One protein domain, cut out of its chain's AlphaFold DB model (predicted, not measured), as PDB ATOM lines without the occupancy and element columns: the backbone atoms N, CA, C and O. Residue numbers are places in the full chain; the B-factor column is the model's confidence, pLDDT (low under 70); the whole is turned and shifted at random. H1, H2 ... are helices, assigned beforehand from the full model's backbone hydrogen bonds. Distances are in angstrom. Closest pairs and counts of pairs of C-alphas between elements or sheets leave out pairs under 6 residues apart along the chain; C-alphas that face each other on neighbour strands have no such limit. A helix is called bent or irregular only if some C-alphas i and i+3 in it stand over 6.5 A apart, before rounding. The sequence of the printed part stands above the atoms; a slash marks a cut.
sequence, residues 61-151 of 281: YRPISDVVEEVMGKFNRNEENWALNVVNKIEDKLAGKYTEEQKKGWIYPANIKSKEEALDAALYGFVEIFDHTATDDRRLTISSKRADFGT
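What this domain is: This is residues 61 to 151 of the 281 residues of an uncharacterized protein of Campylobacter fetus subsp. testudinum (UniProt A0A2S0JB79). One long helix, H4, runs through the middle of this small all-helix domain, with H1 and H2 crossing it at steep tilts and H5 folding back on its last residues. The short H3 lies off to one side, close to the first half of H4. The printed part has 91 residues with five named helices, H1 to H5 in order, and no named strand. It is compact, with a radius of gyration of the C-alphas of 12.9 A, and spans 35 by 26 by 25 A.

Where its parts are: Find C-alpha 64 at (104.124, -4.687, 201.911), where H1 begins; it runs to residue 72. Read on to H2, residues 82 to 94, 18.5 A long, and H3, residues 100 to 105. H4, residues 115 to 133, starts at C-alpha 115 at (119.033, -11.996, 200.888) and covers 27.1 A. H5, residues 142 to 149, ends at C-alpha 149 at (99.152, 2.547, 204.275); it is irregular, with C-alphas 146 and 149 7.1 A apart.

How they stand to each other: Start from H4, the hub. H2 touches it, closest at the C-alphas of Val 87 and Val 127, 5.5 A, at a steep tilt of 43 degrees, opposite ways. H1 touches residues 119 to 126 of H4 alone, closest at the C-alphas of Val 68 and Leu 123, 6.0 A. H4 and H5 form a hairpin, touching with residues 129 to 133 of H4 alone; the closest C-alphas, Thr 133 and Ser 144, are 4.8 A apart. H3 is close to H4 but not clearly touching, at 7.1 A between the C-alphas of Lys 103 and Ala 121. H1 and H2 are near each other. In H1, H2, H3 and H4 every O i to N i+4 pair is within hydrogen-bond range; in H5, 2 of 4 are.

The domain as a whole: Look for the C-alphas of Glu 80 and Ala 110, the two farthest apart, at 36.4 A. The printed part has no cut, and no link is long. The mean pLDDT of the printed part is 92.8, and no printed residue is under 70.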
ATOM      1  N   TYR A  61     105.472 -10.770 196.903       84.06
ATOM      2  CA  TYR A  61     104.091 -11.240 196.657       84.06
ATOM      3  C   TYR A  61     103.173 -11.218 197.893       84.06
ATOM      4  O   TYR A  61     102.093 -11.811 197.866       84.06
ATOM      5  N   ARG A  62     103.588 -10.575 198.985       86.56
ATOM      6  CA  ARG A  62     102.793 -10.407 200.213       86.56
ATOM      7  C   ARG A  62     102.459  -8.926 200.434       86.56
ATOM      8  O   ARG A  62     103.069  -8.092 199.763       86.56
ATOM      9  N   PRO A  63     101.502  -8.593 201.324       87.62
ATOM     10  CA  PRO A  63     101.289  -7.214 201.757       87.62
ATOM     11  C   PRO A  63     102.612  -6.568 202.157       87.62
ATOM     12  O   PRO A  63     103.464  -7.203 202.785       87.62
ATOM     13  N   ILE A  64     102.824  -5.326 201.733       86.75
ATOM     14  CA  ILE A  64     104.124  -4.687 201.911       86.75
ATOM     15  C   ILE A  64     104.353  -4.289 203.371       86.75
ATOM     16  O   ILE A  64     105.493  -4.324 203.839       86.75
ATOM     17  N   SER A  65     103.276  -4.010 204.112       89.62
ATOM     18  CA  SER A  65     103.314  -3.808 205.559       89.62
ATOM     19  C   SER A  65     103.825  -5.050 206.293       89.62
ATOM     20  O   SER A  65     104.726  -4.910 207.115       89.62
ATOM     21  N   ASP A  66     103.369  -6.259 205.940       91.38
ATOM     22  CA  ASP A  66     103.824  -7.516 206.561       91.38
ATOM     23  C   ASP A  66     105.348  -7.675 206.473       91.38
ATOM     24  O   ASP A  66     106.012  -8.041 207.445       91.38
ATOM     25  N   VAL A  67     105.921  -7.381 205.301       91.56
ATOM     26  CA  VAL A  67     107.371  -7.482 205.078       91.56
ATOM     27  C   VAL A  67     108.120  -6.449 205.914       91.56
ATOM     28  O   VAL A  67     109.143  -6.754 206.528       91.56
ATOM     29  N   VAL A  68     107.611  -5.220 205.963       93.94
ATOM     30  CA  VAL A  68     108.211  -4.142 206.753       93.94
ATOM     31  C   VAL A  68     108.132  -4.451 208.250       93.94
ATOM     32  O   VAL A  68     109.120  -4.250 208.957       93.94
ATOM     33  N   GLU A  69     107.027  -5.022 208.734       94.19
ATOM     34  CA  GLU A  69     106.884  -5.466 210.123       94.19
ATOM     35  C   GLU A  69     107.806  -6.638 210.478       94.19
ATOM     36  O   GLU A  69     108.353  -6.675 211.584       94.19
ATOM     37  N   GLU A  70     108.025  -7.578 209.553       92.19
ATOM     38  CA  GLU A  70     108.982  -8.675 209.738       92.19
ATOM     39  C   GLU A  70     110.408  -8.139 209.942       92.19
ATOM     40  O   GLU A  70     111.147  -8.624 210.803       92.19
ATOM     41  N   VAL A  71     110.792  -7.109 209.182       91.62
ATOM     42  CA  VAL A  71     112.162  -6.572 209.175       91.62
ATOM     43  C   VAL A  71     112.398  -5.524 210.264       91.62
ATOM     44  O   VAL A  71     113.491  -5.456 210.832       91.62
ATOM     45  N   MET A  72     111.412  -4.672 210.538       93.00
ATOM     46  CA  MET A  72     111.558  -3.498 211.407       93.00
ATOM     47  C   MET A  72     110.763  -3.590 212.715       93.00
ATOM     48  O   MET A  72     110.927  -2.730 213.584       93.00
ATOM     49  N   GLY A  73     109.968  -4.647 212.887       94.00
ATOM     50  CA  GLY A  73     109.045  -4.817 214.004       94.00
ATOM     51  C   GLY A  73     107.671  -4.208 213.721       94.00
ATOM     52  O   GLY A  73     107.511  -3.399 212.816       94.00
ATOM     53  N   LYS A  74     106.673  -4.604 214.515       92.56
ATOM     54  CA  LYS A  74     105.283  -4.156 214.351       92.56
ATOM     55  C   LYS A  74     105.111  -2.655 214.563       92.56
ATOM     56  O   LYS A  74     105.760  -2.075 215.441       92.56
ATOM     57  N   PHE A  75     104.151  -2.069 213.853       89.88
ATOM     58  CA  PHE A  75     103.782  -0.662 214.000       89.88
ATOM     59  C   PHE A  75     102.337  -0.512 214.456       89.88
ATOM     60  O   PHE A  75     101.471  -1.329 214.157       89.88
ATOM     61  N   ASN A  76     102.056   0.558 215.195       91.38
ATOM     62  CA  ASN A  76     100.683   0.902 215.516       91.38
ATOM     63  C   ASN A  76     100.069   1.670 214.342       91.38
ATOM     64  O   ASN A  76     100.216   2.885 214.242       91.38
ATOM     65  N   ARG A  77      99.360   0.956 213.465       90.75
ATOM     66  CA  ARG A  77      98.723   1.531 212.269       90.75
ATOM     67  C   ARG A  77      97.590   2.517 212.575       90.75
ATOM     68  O   ARG A  77      97.112   3.185 211.672       90.75
ATOM     69  N   ASN A  78      97.163   2.629 213.835       89.44
ATOM     70  CA  ASN A  78      96.160   3.606 214.271       89.44
ATOM     71  C   ASN A  78      96.776   4.940 214.727       89.44
ATOM     72  O   ASN A  78      96.040   5.868 215.061       89.44
ATOM     73  N   GLU A  79      98.106   5.042 214.800       91.81
ATOM     74  CA  GLU A  79      98.772   6.305 215.112       91.81
ATOM     75  C   GLU A  79      98.726   7.267 213.928       91.81
ATOM     76  O   GLU A  79      98.864   6.889 212.763       91.81
ATOM     77  N   GLU A  80      98.567   8.551 214.243       86.19
ATOM     78  CA  GLU A  80      98.633   9.604 213.243       86.19
ATOM     79  C   GLU A  80      99.997   9.574 212.539       86.19
ATOM     80  O   GLU A  80     101.048   9.485 213.179       86.19
ATOM     81  N   ASN A  81      99.983   9.656 211.207       89.94
ATOM     82  CA  ASN A  81     101.184   9.637 210.371       89.94
ATOM     83  C   ASN A  81     102.069   8.386 210.552       89.94
ATOM     84  O   ASN A  81     103.266   8.448 210.261       89.94
ATOM     85  N   TRP A  82     101.521   7.246 211.001       93.94
ATOM     86  CA  TRP A  82     102.302   6.017 211.202       93.94
ATOM     87  C   TRP A  82     103.105   5.630 209.948       93.94
ATOM     88  O   TRP A  82     104.299   5.360 210.055       93.94
ATOM     89  N   ALA A  83     102.483   5.682 208.765       94.62
ATOM     90  CA  ALA A  83     103.105   5.298 207.501       94.62
ATOM     91  C   ALA A  83     104.302   6.200 207.171       94.62
ATOM     92  O   ALA A  83     105.398   5.704 206.923       94.62
ATOM     93  N   LEU A  84     104.132   7.523 207.281       95.88
ATOM     94  CA  LEU A  84     105.215   8.491 207.091       95.88
ATOM     95  C   LEU A  84     106.353   8.276 208.102       95.88
ATOM     96  O   LEU A  84     107.529   8.338 207.750       95.88
ATOM     97  N   ASN A  85     106.022   7.970 209.358       95.94
ATOM     98  CA  ASN A  85     107.023   7.667 210.379       95.94
ATOM     99  C   ASN A  85     107.826   6.399 210.049       95.94
ATOM    100  O   ASN A  85     109.024   6.348 210.327       95.94
ATOM    101  N   VAL A  86     107.190   5.375 209.473       96.62
ATOM    102  CA  VAL A  86     107.868   4.157 209.002       96.62
ATOM    103  C   VAL A  86     108.757   4.465 207.801       96.62
ATOM    104  O   VAL A  86     109.922   4.070 207.807       96.62
ATOM    105  N   VAL A  87     108.255   5.227 206.827       97.44
ATOM    106  CA  VAL A  87     109.024   5.667 205.656       97.44
ATOM    107  C   VAL A  87     110.299   6.396 206.071       97.44
ATOM    108  O   VAL A  87     111.384   5.985 205.668       97.44
ATOM    109  N   ASN A  88     110.201   7.386 206.963       97.31
ATOM    110  CA  ASN A  88     111.369   8.127 207.444       97.31
ATOM    111  C   ASN A  88     112.407   7.193 208.104       97.31
ATOM    112  O   ASN A  88     113.606   7.324 207.872       97.31
ATOM    113  N   LYS A  89     111.965   6.191 208.879       97.31
ATOM    114  CA  LYS A  89     112.872   5.197 209.485       97.31
ATOM    115  C   LYS A  89     113.548   4.301 208.443       97.31
ATOM    116  O   LYS A  89     114.692   3.897 208.649       97.31
ATOM    117  N   ILE A  90     112.848   3.945 207.365       97.31
ATOM    118  CA  ILE A  90     113.429   3.182 206.253       97.31
ATOM    119  C   ILE A  90     114.468   4.036 205.526       97.31
ATOM    120  O   ILE A  90     115.585   3.569 205.305       97.31
ATOM    121  N   GLU A  91     114.133   5.284 205.199       96.50
ATOM    122  CA  GLU A  91     115.041   6.234 204.550       96.50
ATOM    123  C   GLU A  91     116.322   6.420 205.375       96.50
ATOM    124  O   GLU A  91     117.418   6.269 204.836       96.50
ATOM    125  N   ASP A  92     116.198   6.612 206.692       97.12
ATOM    126  CA  ASP A  92     117.331   6.695 207.620       97.12
ATOM    127  C   ASP A  92     118.167   5.404 207.641       97.12
ATOM    128  O   ASP A  92     119.400   5.444 207.630       97.12
ATOM    129  N   LYS A  93     117.515   4.233 207.647       95.50
ATOM    130  CA  LYS A  93     118.192   2.925 207.639       95.50
ATOM    131  C   LYS A  93     118.963   2.680 206.341       95.50
ATOM    132  O   LYS A  93     119.999   2.008 206.371       95.50
ATOM    133  N   LEU A  94     118.444   3.152 205.210       96.19
ATOM    134  CA  LEU A  94     119.032   2.962 203.882       96.19
ATOM    135  C   LEU A  94     119.966   4.109 203.469       96.19
ATOM    136  O   LEU A  94     120.666   3.993 202.456       96.19
ATOM    137  N   ALA A  95     120.014   5.190 204.249       95.75
ATOM    138  CA  ALA A  95     120.835   6.359 203.983       95.75
ATOM    139  C   ALA A  95     122.311   5.977 203.784       95.75
ATOM    140  O   ALA A  95     122.964   5.406 204.657       95.75
ATOM    141  N   GLY A  96     122.842   6.283 202.598       94.25
ATOM    142  CA  GLY A  96     124.245   6.049 202.250       94.25
ATOM    143  C   GLY A  96     124.652   4.586 202.036       94.25
ATOM    144  O   GLY A  96     125.805   4.348 201.681       94.25
ATOM    145  N   LYS A  97     123.748   3.609 202.207       96.19
ATOM    146  CA  LYS A  97     124.051   2.188 201.957       96.19
ATOM    147  C   LYS A  97     124.127   1.839 200.472       96.19
ATOM    148  O   LYS A  97     124.950   1.017 200.076       96.19
ATOM    149  N   TYR A  98     123.258   2.451 199.673       95.62
ATOM    150  CA  TYR A  98     123.080   2.142 198.258       95.62
ATOM    151  C   TYR A  98     123.026   3.421 197.436       95.62
ATOM    152  O   TYR A  98     122.494   4.439 197.888       95.62
ATOM    153  N   THR A  99     123.556   3.365 196.218       94.81
ATOM    154  CA  THR A  99     123.391   4.446 195.246       94.81
ATOM    155  C   THR A  99     121.959   4.474 194.715       94.81
ATOM    156  O   THR A  99     121.258   3.463 194.695       94.81
ATOM    157  N   GLU A 100     121.535   5.628 194.206       91.50
ATOM    158  CA  GLU A 100     120.230   5.763 193.545       91.50
ATOM    159  C   GLU A 100     120.089   4.842 192.323       91.50
ATOM    160  O   GLU A 100     118.998   4.379 192.007       91.50
ATOM    161  N   GLU A 101     121.193   4.525 191.644       92.94
ATOM    162  CA  GLU A 101     121.191   3.574 190.530       92.94
ATOM    163  C   GLU A 101     120.953   2.135 191.005       92.94
ATOM    164  O   GLU A 101     120.185   1.406 190.376       92.94
ATOM    165  N   GLN A 102     121.539   1.738 192.141       93.44
ATOM    166  CA  GLN A 102     121.276   0.429 192.747       93.44
ATOM    167  C   GLN A 102     119.805   0.298 193.152       93.44
ATOM    168  O   GLN A 102     119.163  -0.681 192.777       93.44
ATOM    169  N   LYS A 103     119.253   1.319 193.822       93.50
ATOM    170  CA  LYS A 103     117.841   1.348 194.232       93.50
ATOM    171  C   LYS A 103     116.889   1.250 193.039       93.50
ATOM    172  O   LYS A 103     116.009   0.396 193.020       93.50
ATOM    173  N   LYS A 104     117.120   2.044 191.985       90.56
ATOM    174  CA  LYS A 104     116.363   1.953 190.718       90.56
ATOM    175  C   LYS A 104     116.492   0.580 190.060       90.56
ATOM    176  O   LYS A 104     115.552   0.099 189.430       90.56
ATOM    177  N   GLY A 105     117.645  -0.066 190.210       92.00
ATOM    178  CA  GLY A 105     117.888  -1.416 189.721       92.00
ATOM    179  C   GLY A 105     116.969  -2.469 190.346       92.00
ATOM    180  O   GLY A 105     116.640  -3.439 189.661       92.00
ATOM    181  N   TRP A 106     116.514  -2.279 191.589       93.12
ATOM    182  CA  TRP A 106     115.675  -3.240 192.317       93.12
ATOM    183  C   TRP A 106     114.253  -3.394 191.772       93.12
ATOM    184  O   TRP A 106     113.603  -4.391 192.077       93.12
ATOM    185  N   ILE A 107     113.811  -2.499 190.877       84.19
ATOM    186  CA  ILE A 107     112.593  -2.693 190.065       84.19
ATOM    187  C   ILE A 107     112.641  -4.039 189.324       84.19
ATOM    188  O   ILE A 107     111.611  -4.663 189.071       84.19
ATOM    189  N   TYR A 108     113.846  -4.512 188.994       87.44
ATOM    190  CA  TYR A 108     114.069  -5.832 188.430       87.44
ATOM    191  C   TYR A 108     114.653  -6.767 189.501       87.44
ATOM    192  O   TYR A 108     115.850  -6.687 189.780       87.44
ATOM    193  N   PRO A 109     113.872  -7.728 190.032       85.88
ATOM    194  CA  PRO A 109     114.327  -8.702 191.030       85.88
ATOM    195  C   PRO A 109     115.653  -9.410 190.707       85.88
ATOM    196  O   PRO A 109     116.417  -9.742 191.604       85.88
ATOM    197  N   ALA A 110     115.971  -9.605 189.422       87.25
ATOM    198  CA  ALA A 110     117.230 -10.211 188.970       87.25
ATOM    199  C   ALA A 110     118.492  -9.376 189.295       87.25
ATOM    200  O   ALA A 110     119.623  -9.880 189.237       87.25
ATOM    201  N   ASN A 111     118.323  -8.093 189.615       91.44
ATOM    202  CA  ASN A 111     119.416  -7.209 190.003       91.44
ATOM    203  C   ASN A 111     119.790  -7.344 191.481       91.44
ATOM    204  O   ASN A 111     120.905  -6.971 191.826       91.44
ATOM    205  N   ILE A 112     118.931  -7.942 192.308       93.56
ATOM    206  CA  ILE A 112     119.188  -8.200 193.728       93.56
ATOM    207  C   ILE A 112     120.177  -9.365 193.858       93.56
ATOM    208  O   ILE A 112     119.994 -10.421 193.246       93.56
ATOM    209  N   LYS A 113     121.255  -9.174 194.623       93.06
ATOM    210  CA  LYS A 113     122.396 -10.103 194.685       93.06
ATOM    211  C   LYS A 113     122.469 -10.919 195.966       93.06
ATOM    212  O   LYS A 113     123.193 -11.910 195.998       93.06
ATOM    213  N   SER A 114     121.741 -10.541 197.011       94.81
ATOM    214  CA  SER A 114     121.758 -11.253 198.291       94.81
ATOM    215  C   SER A 114     120.410 -11.190 199.005       94.81
ATOM    216  O   SER A 114     119.545 -10.385 198.664       94.81
ATOM    217  N   LYS A 115     120.227 -12.038 200.027       94.62
ATOM    218  CA  LYS A 115     119.033 -11.996 200.888       94.62
ATOM    219  C   LYS A 115     118.948 -10.691 201.688       94.62
ATOM    220  O   LYS A 115     117.859 -10.170 201.868       94.62
ATOM    221  N   GLU A 116     120.085 -10.151 202.128       94.44
ATOM    222  CA  GLU A 116     120.135  -8.851 202.812       94.44
ATOM    223  C   GLU A 116     119.695  -7.720 201.879       94.44
ATOM    224  O   GLU A 116     118.838  -6.921 202.243       94.44
ATOM    225  N   GLU A 117     120.204  -7.705 200.643       95.62
ATOM    226  CA  GLU A 117     119.780  -6.731 199.634       95.62
ATOM    227  C   GLU A 117     118.306  -6.914 199.261       95.62
ATOM    228  O   GLU A 117     117.621  -5.931 199.018       95.62
ATOM    229  N   ALA A 118     117.783  -8.145 199.268       95.19
ATOM    230  CA  ALA A 118     116.364  -8.397 199.031       95.19
ATOM    231  C   ALA A 118     115.466  -7.767 200.108       95.19
ATOM    232  O   ALA A 118     114.411  -7.231 199.777       95.19
ATOM    233  N   LEU A 119     115.887  -7.807 201.376       95.31
ATOM    234  CA  LEU A 119     115.172  -7.162 202.478       95.31
ATOM    235  C   LEU A 119     115.235  -5.638 202.367       95.31
ATOM    236  O   LEU A 119     114.199  -4.981 202.432       95.31
ATOM    237  N   ASP A 120     116.426  -5.076 202.153       96.00
ATOM    238  CA  ASP A 120     116.596  -3.628 201.990       96.00
ATOM    239  C   ASP A 120     115.849  -3.118 200.729       96.00
ATOM    240  O   ASP A 120     115.249  -2.042 200.763       96.00
ATOM    241  N   ALA A 121     115.774  -3.919 199.657       95.00
ATOM    242  CA  ALA A 121     114.973  -3.631 198.465       95.00
ATOM    243  C   ALA A 121     113.463  -3.682 198.726       95.00
ATOM    244  O   ALA A 121     112.729  -2.833 198.223       95.00
ATOM    245  N   ALA A 122     112.987  -4.645 199.520       94.12
ATOM    246  CA  ALA A 122     111.581  -4.711 199.907       94.12
ATOM    247  C   ALA A 122     111.178  -3.510 200.782       94.12
ATOM    248  O   ALA A 122     110.130  -2.910 200.552       94.12
ATOM    249  N   LEU A 123     112.044  -3.100 201.719       95.62
ATOM    250  CA  LEU A 123     111.855  -1.870 202.492       95.62
ATOM    251  C   LEU A 123     111.806  -0.637 201.584       95.62
ATOM    252  O   LEU A 123     110.929   0.208 201.739       95.62
ATOM    253  N   TYR A 124     112.714  -0.528 200.613       95.38
ATOM    254  CA  TYR A 124     112.684   0.578 199.657       95.38
ATOM    255  C   TYR A 124     111.408   0.575 198.803       95.38
ATOM    256  O   TYR A 124     110.849   1.634 198.536       95.38
ATOM    257  N   GLY A 125     110.891  -0.605 198.452       93.31
ATOM    258  CA  GLY A 125     109.590  -0.744 197.800       93.31
ATOM    259  C   GLY A 125     108.452  -0.096 198.596       93.31
ATOM    260  O   GLY A 125     107.588   0.535 198.000       93.31
ATOM    261  N   PHE A 126     108.469  -0.181 199.931       94.75
ATOM    262  CA  PHE A 126     107.474   0.488 200.780       94.75
ATOM    263  C   PHE A 126     107.526   2.009 200.620       94.75
ATOM    264  O   PHE A 126     106.485   2.643 200.472       94.75
ATOM    265  N   VAL A 127     108.732   2.584 200.585       95.25
ATOM    266  CA  VAL A 127     108.935   4.025 200.358       95.25
ATOM    267  C   VAL A 127     108.438   4.429 198.973       95.25
ATOM    268  O   VAL A 127     107.670   5.378 198.852       95.25
ATOM    269  N   GLU A 128     108.798   3.671 197.937       93.56
ATOM    270  CA  GLU A 128     108.368   3.962 196.569       93.56
ATOM    271  C   GLU A 128     106.844   3.923 196.433       93.56
ATOM    272  O   GLU A 128     106.265   4.857 195.887       93.56
ATOM    273  N   ILE A 129     106.163   2.884 196.935       93.38
ATOM    274  CA  ILE A 129     104.696   2.813 196.839       93.38
ATOM    275  C   ILE A 129     104.052   3.940 197.660       93.38
ATOM    276  O   ILE A 129     103.071   4.535 197.202       93.38
ATOM    277  N   PHE A 130     104.606   4.278 198.829       95.44
ATOM    278  CA  PHE A 130     104.130   5.412 199.615       95.44
ATOM    279  C   PHE A 130     104.207   6.704 198.796       95.44
ATOM    280  O   PHE A 130     103.183   7.351 198.595       95.44
ATOM    281  N   ASP A 131     105.377   7.037 198.247       93.62
ATOM    282  CA  ASP A 131     105.583   8.277 197.492       93.62
ATOM    283  C   ASP A 131     104.784   8.308 196.174       93.62
ATOM    284  O   ASP A 131     104.352   9.372 195.742       93.62
ATOM    285  N   HIS A 132     104.522   7.155 195.546       91.44
ATOM    286  CA  HIS A 132     103.688   7.075 194.337       91.44
ATOM    287  C   HIS A 132     102.192   7.262 194.604       91.44
ATOM    288  O   HIS A 132     101.440   7.572 193.679       91.44
ATOM    289  N   THR A 133     101.736   6.995 195.827       92.44
ATOM    290  CA  THR A 133     100.305   7.005 196.159       92.44
ATOM    291  C   THR A 133      99.912   8.177 197.045       92.44
ATOM    292  O   THR A 133      98.749   8.576 197.028       92.44
ATOM    293  N   ALA A 134     100.844   8.714 197.830       93.38
ATOM    294  CA  ALA A 134     100.649   9.893 198.655       93.38
ATOM    295  C   ALA A 134     100.628  11.178 197.811       93.38
ATOM    296  O   ALA A 134     100.948  11.190 196.623       93.38
ATOM    297  N   THR A 135     100.229  12.280 198.434       92.19
ATOM    298  CA  THR A 135     100.400  13.620 197.860       92.19
ATOM    299  C   THR A 135     101.861  14.074 197.912       92.19
ATOM    300  O   THR A 135     102.660  13.534 198.676       92.19
ATOM    301  N   ASP A 136     102.198  15.140 197.177       89.38
ATOM    302  CA  ASP A 136     103.535  15.760 197.201       89.38
ATOM    303  C   ASP A 136     103.989  16.174 198.616       89.38
ATOM    304  O   ASP A 136     105.180  16.179 198.921       89.38
ATOM    305  N   ASP A 137     103.044  16.511 199.502       90.75
ATOM    306  CA  ASP A 137     103.294  16.811 200.916       90.75
ATOM    307  C   ASP A 137     103.205  15.578 201.838       90.75
ATOM    308  O   ASP A 137     103.092  15.717 203.056       90.75
ATOM    309  N   ARG A 138     103.299  14.371 201.262       91.12
ATOM    310  CA  ARG A 138     103.334  13.059 201.933       91.12
ATOM    311  C   ARG A 138     102.112  12.764 202.811       91.12
ATOM    312  O   ARG A 138     102.226  12.107 203.847       91.12
ATOM    313  N   ARG A 139     100.927  13.219 202.396       93.12
ATOM    314  CA  ARG A 139      99.650  12.878 203.043       93.12
ATOM    315  C   ARG A 139      99.007  11.681 202.349       93.12
ATOM    316  O   ARG A 139      99.052  11.556 201.126       93.12
ATOM    317  N   LEU A 140      98.390  10.806 203.141       93.69
ATOM    318  CA  LEU A 140      97.740   9.599 202.631       93.69
ATOM    319  C   LEU A 140      96.492   9.945 201.820       93.69
ATOM    320  O   LEU A 140      95.594  10.633 202.305       93.69
ATOM    321  N   THR A 141      96.412   9.404 200.611       93.88
ATOM    322  CA  THR A 141      95.234   9.487 199.740       93.88
ATOM    323  C   THR A 141      94.375   8.227 199.878       93.88
ATOM    324  O   THR A 141      94.741   7.282 200.583       93.88
ATOM    325  N   ILE A 142      93.239   8.155 199.177       92.19
ATOM    326  CA  ILE A 142      92.488   6.892 199.060       92.19
ATOM    327  C   ILE A 142      93.346   5.820 198.365       92.19
ATOM    328  O   ILE A 142      93.309   4.657 198.769       92.19
ATOM    329  N   SER A 143      94.164   6.204 197.375       90.44
ATOM    330  CA  SER A 143      95.154   5.319 196.750       90.44
ATOM    331  C   SER A 143      96.158   4.790 197.771       90.44
ATOM    332  O   SER A 143      96.396   3.586 197.789       90.44
ATOM    333  N   SER A 144      96.695   5.644 198.650       93.62
ATOM    334  CA  SER A 144      97.632   5.205 199.694       93.62
ATOM    335  C   SER A 144      96.972   4.231 200.660       93.62
ATOM    336  O   SER A 144      97.518   3.173 200.947       93.62
ATOM    337  N   LYS A 145      95.761   4.545 201.130       93.19
ATOM    338  CA  LYS A 145      95.032   3.674 202.061       93.19
ATOM    339  C   LYS A 145      94.753   2.305 201.449       93.19
ATOM    340  O   LYS A 145      94.917   1.297 202.113       93.19
ATOM    341  N   ARG A 146      94.412   2.256 200.160       89.06
ATOM    342  CA  ARG A 146      94.248   0.997 199.419       89.06
ATOM    343  C   ARG A 146      95.573   0.260 199.183       89.06
ATOM    344  O   ARG A 146      95.569  -0.950 198.987       89.06
ATOM    345  N   ALA A 147      96.689   0.980 199.169       90.25
ATOM    346  CA  ALA A 147      98.027   0.444 198.965       90.25
ATOM    347  C   ALA A 147      98.725   0.043 200.276       90.25
ATOM    348  O   ALA A 147      99.950   0.039 200.311       90.25
ATOM    349  N   ASP A 148      97.960  -0.327 201.313       91.94
ATOM    350  CA  ASP A 148      98.473  -0.865 202.585       91.94
ATOM    351  C   ASP A 148      99.136   0.183 203.509       91.94
ATOM    352  O   ASP A 148     100.010  -0.128 204.319       91.94
ATOM    353  N   PHE A 149      98.726   1.454 203.387       94.38
ATOM    354  CA  PHE A 149      99.152   2.547 204.275       94.38
ATOM    355  C   PHE A 149      98.023   3.103 205.155       94.38
ATOM    356  O   PHE A 149      98.249   4.036 205.929       94.38
ATOM    357  N   GLY A 150      96.806   2.571 205.038       92.62
ATOM    358  CA  GLY A 150      95.678   2.966 205.872       92.62
ATOM    359  C   GLY A 150      95.726   2.312 207.250       92.62
ATOM    360  O   GLY A 150      96.599   1.503 207.570       92.62
ATOM    361  N   THR A 151      94.760   2.660 208.095       92.25
ATOM    362  CA  THR A 151      94.426   1.799 209.238       92.25
ATOM    363  C   THR A 151      93.806   0.486 208.736       92.25
ATOM    364  O   THR A 151      93.221   0.445 207.652       92.25
TER     365      THR A 151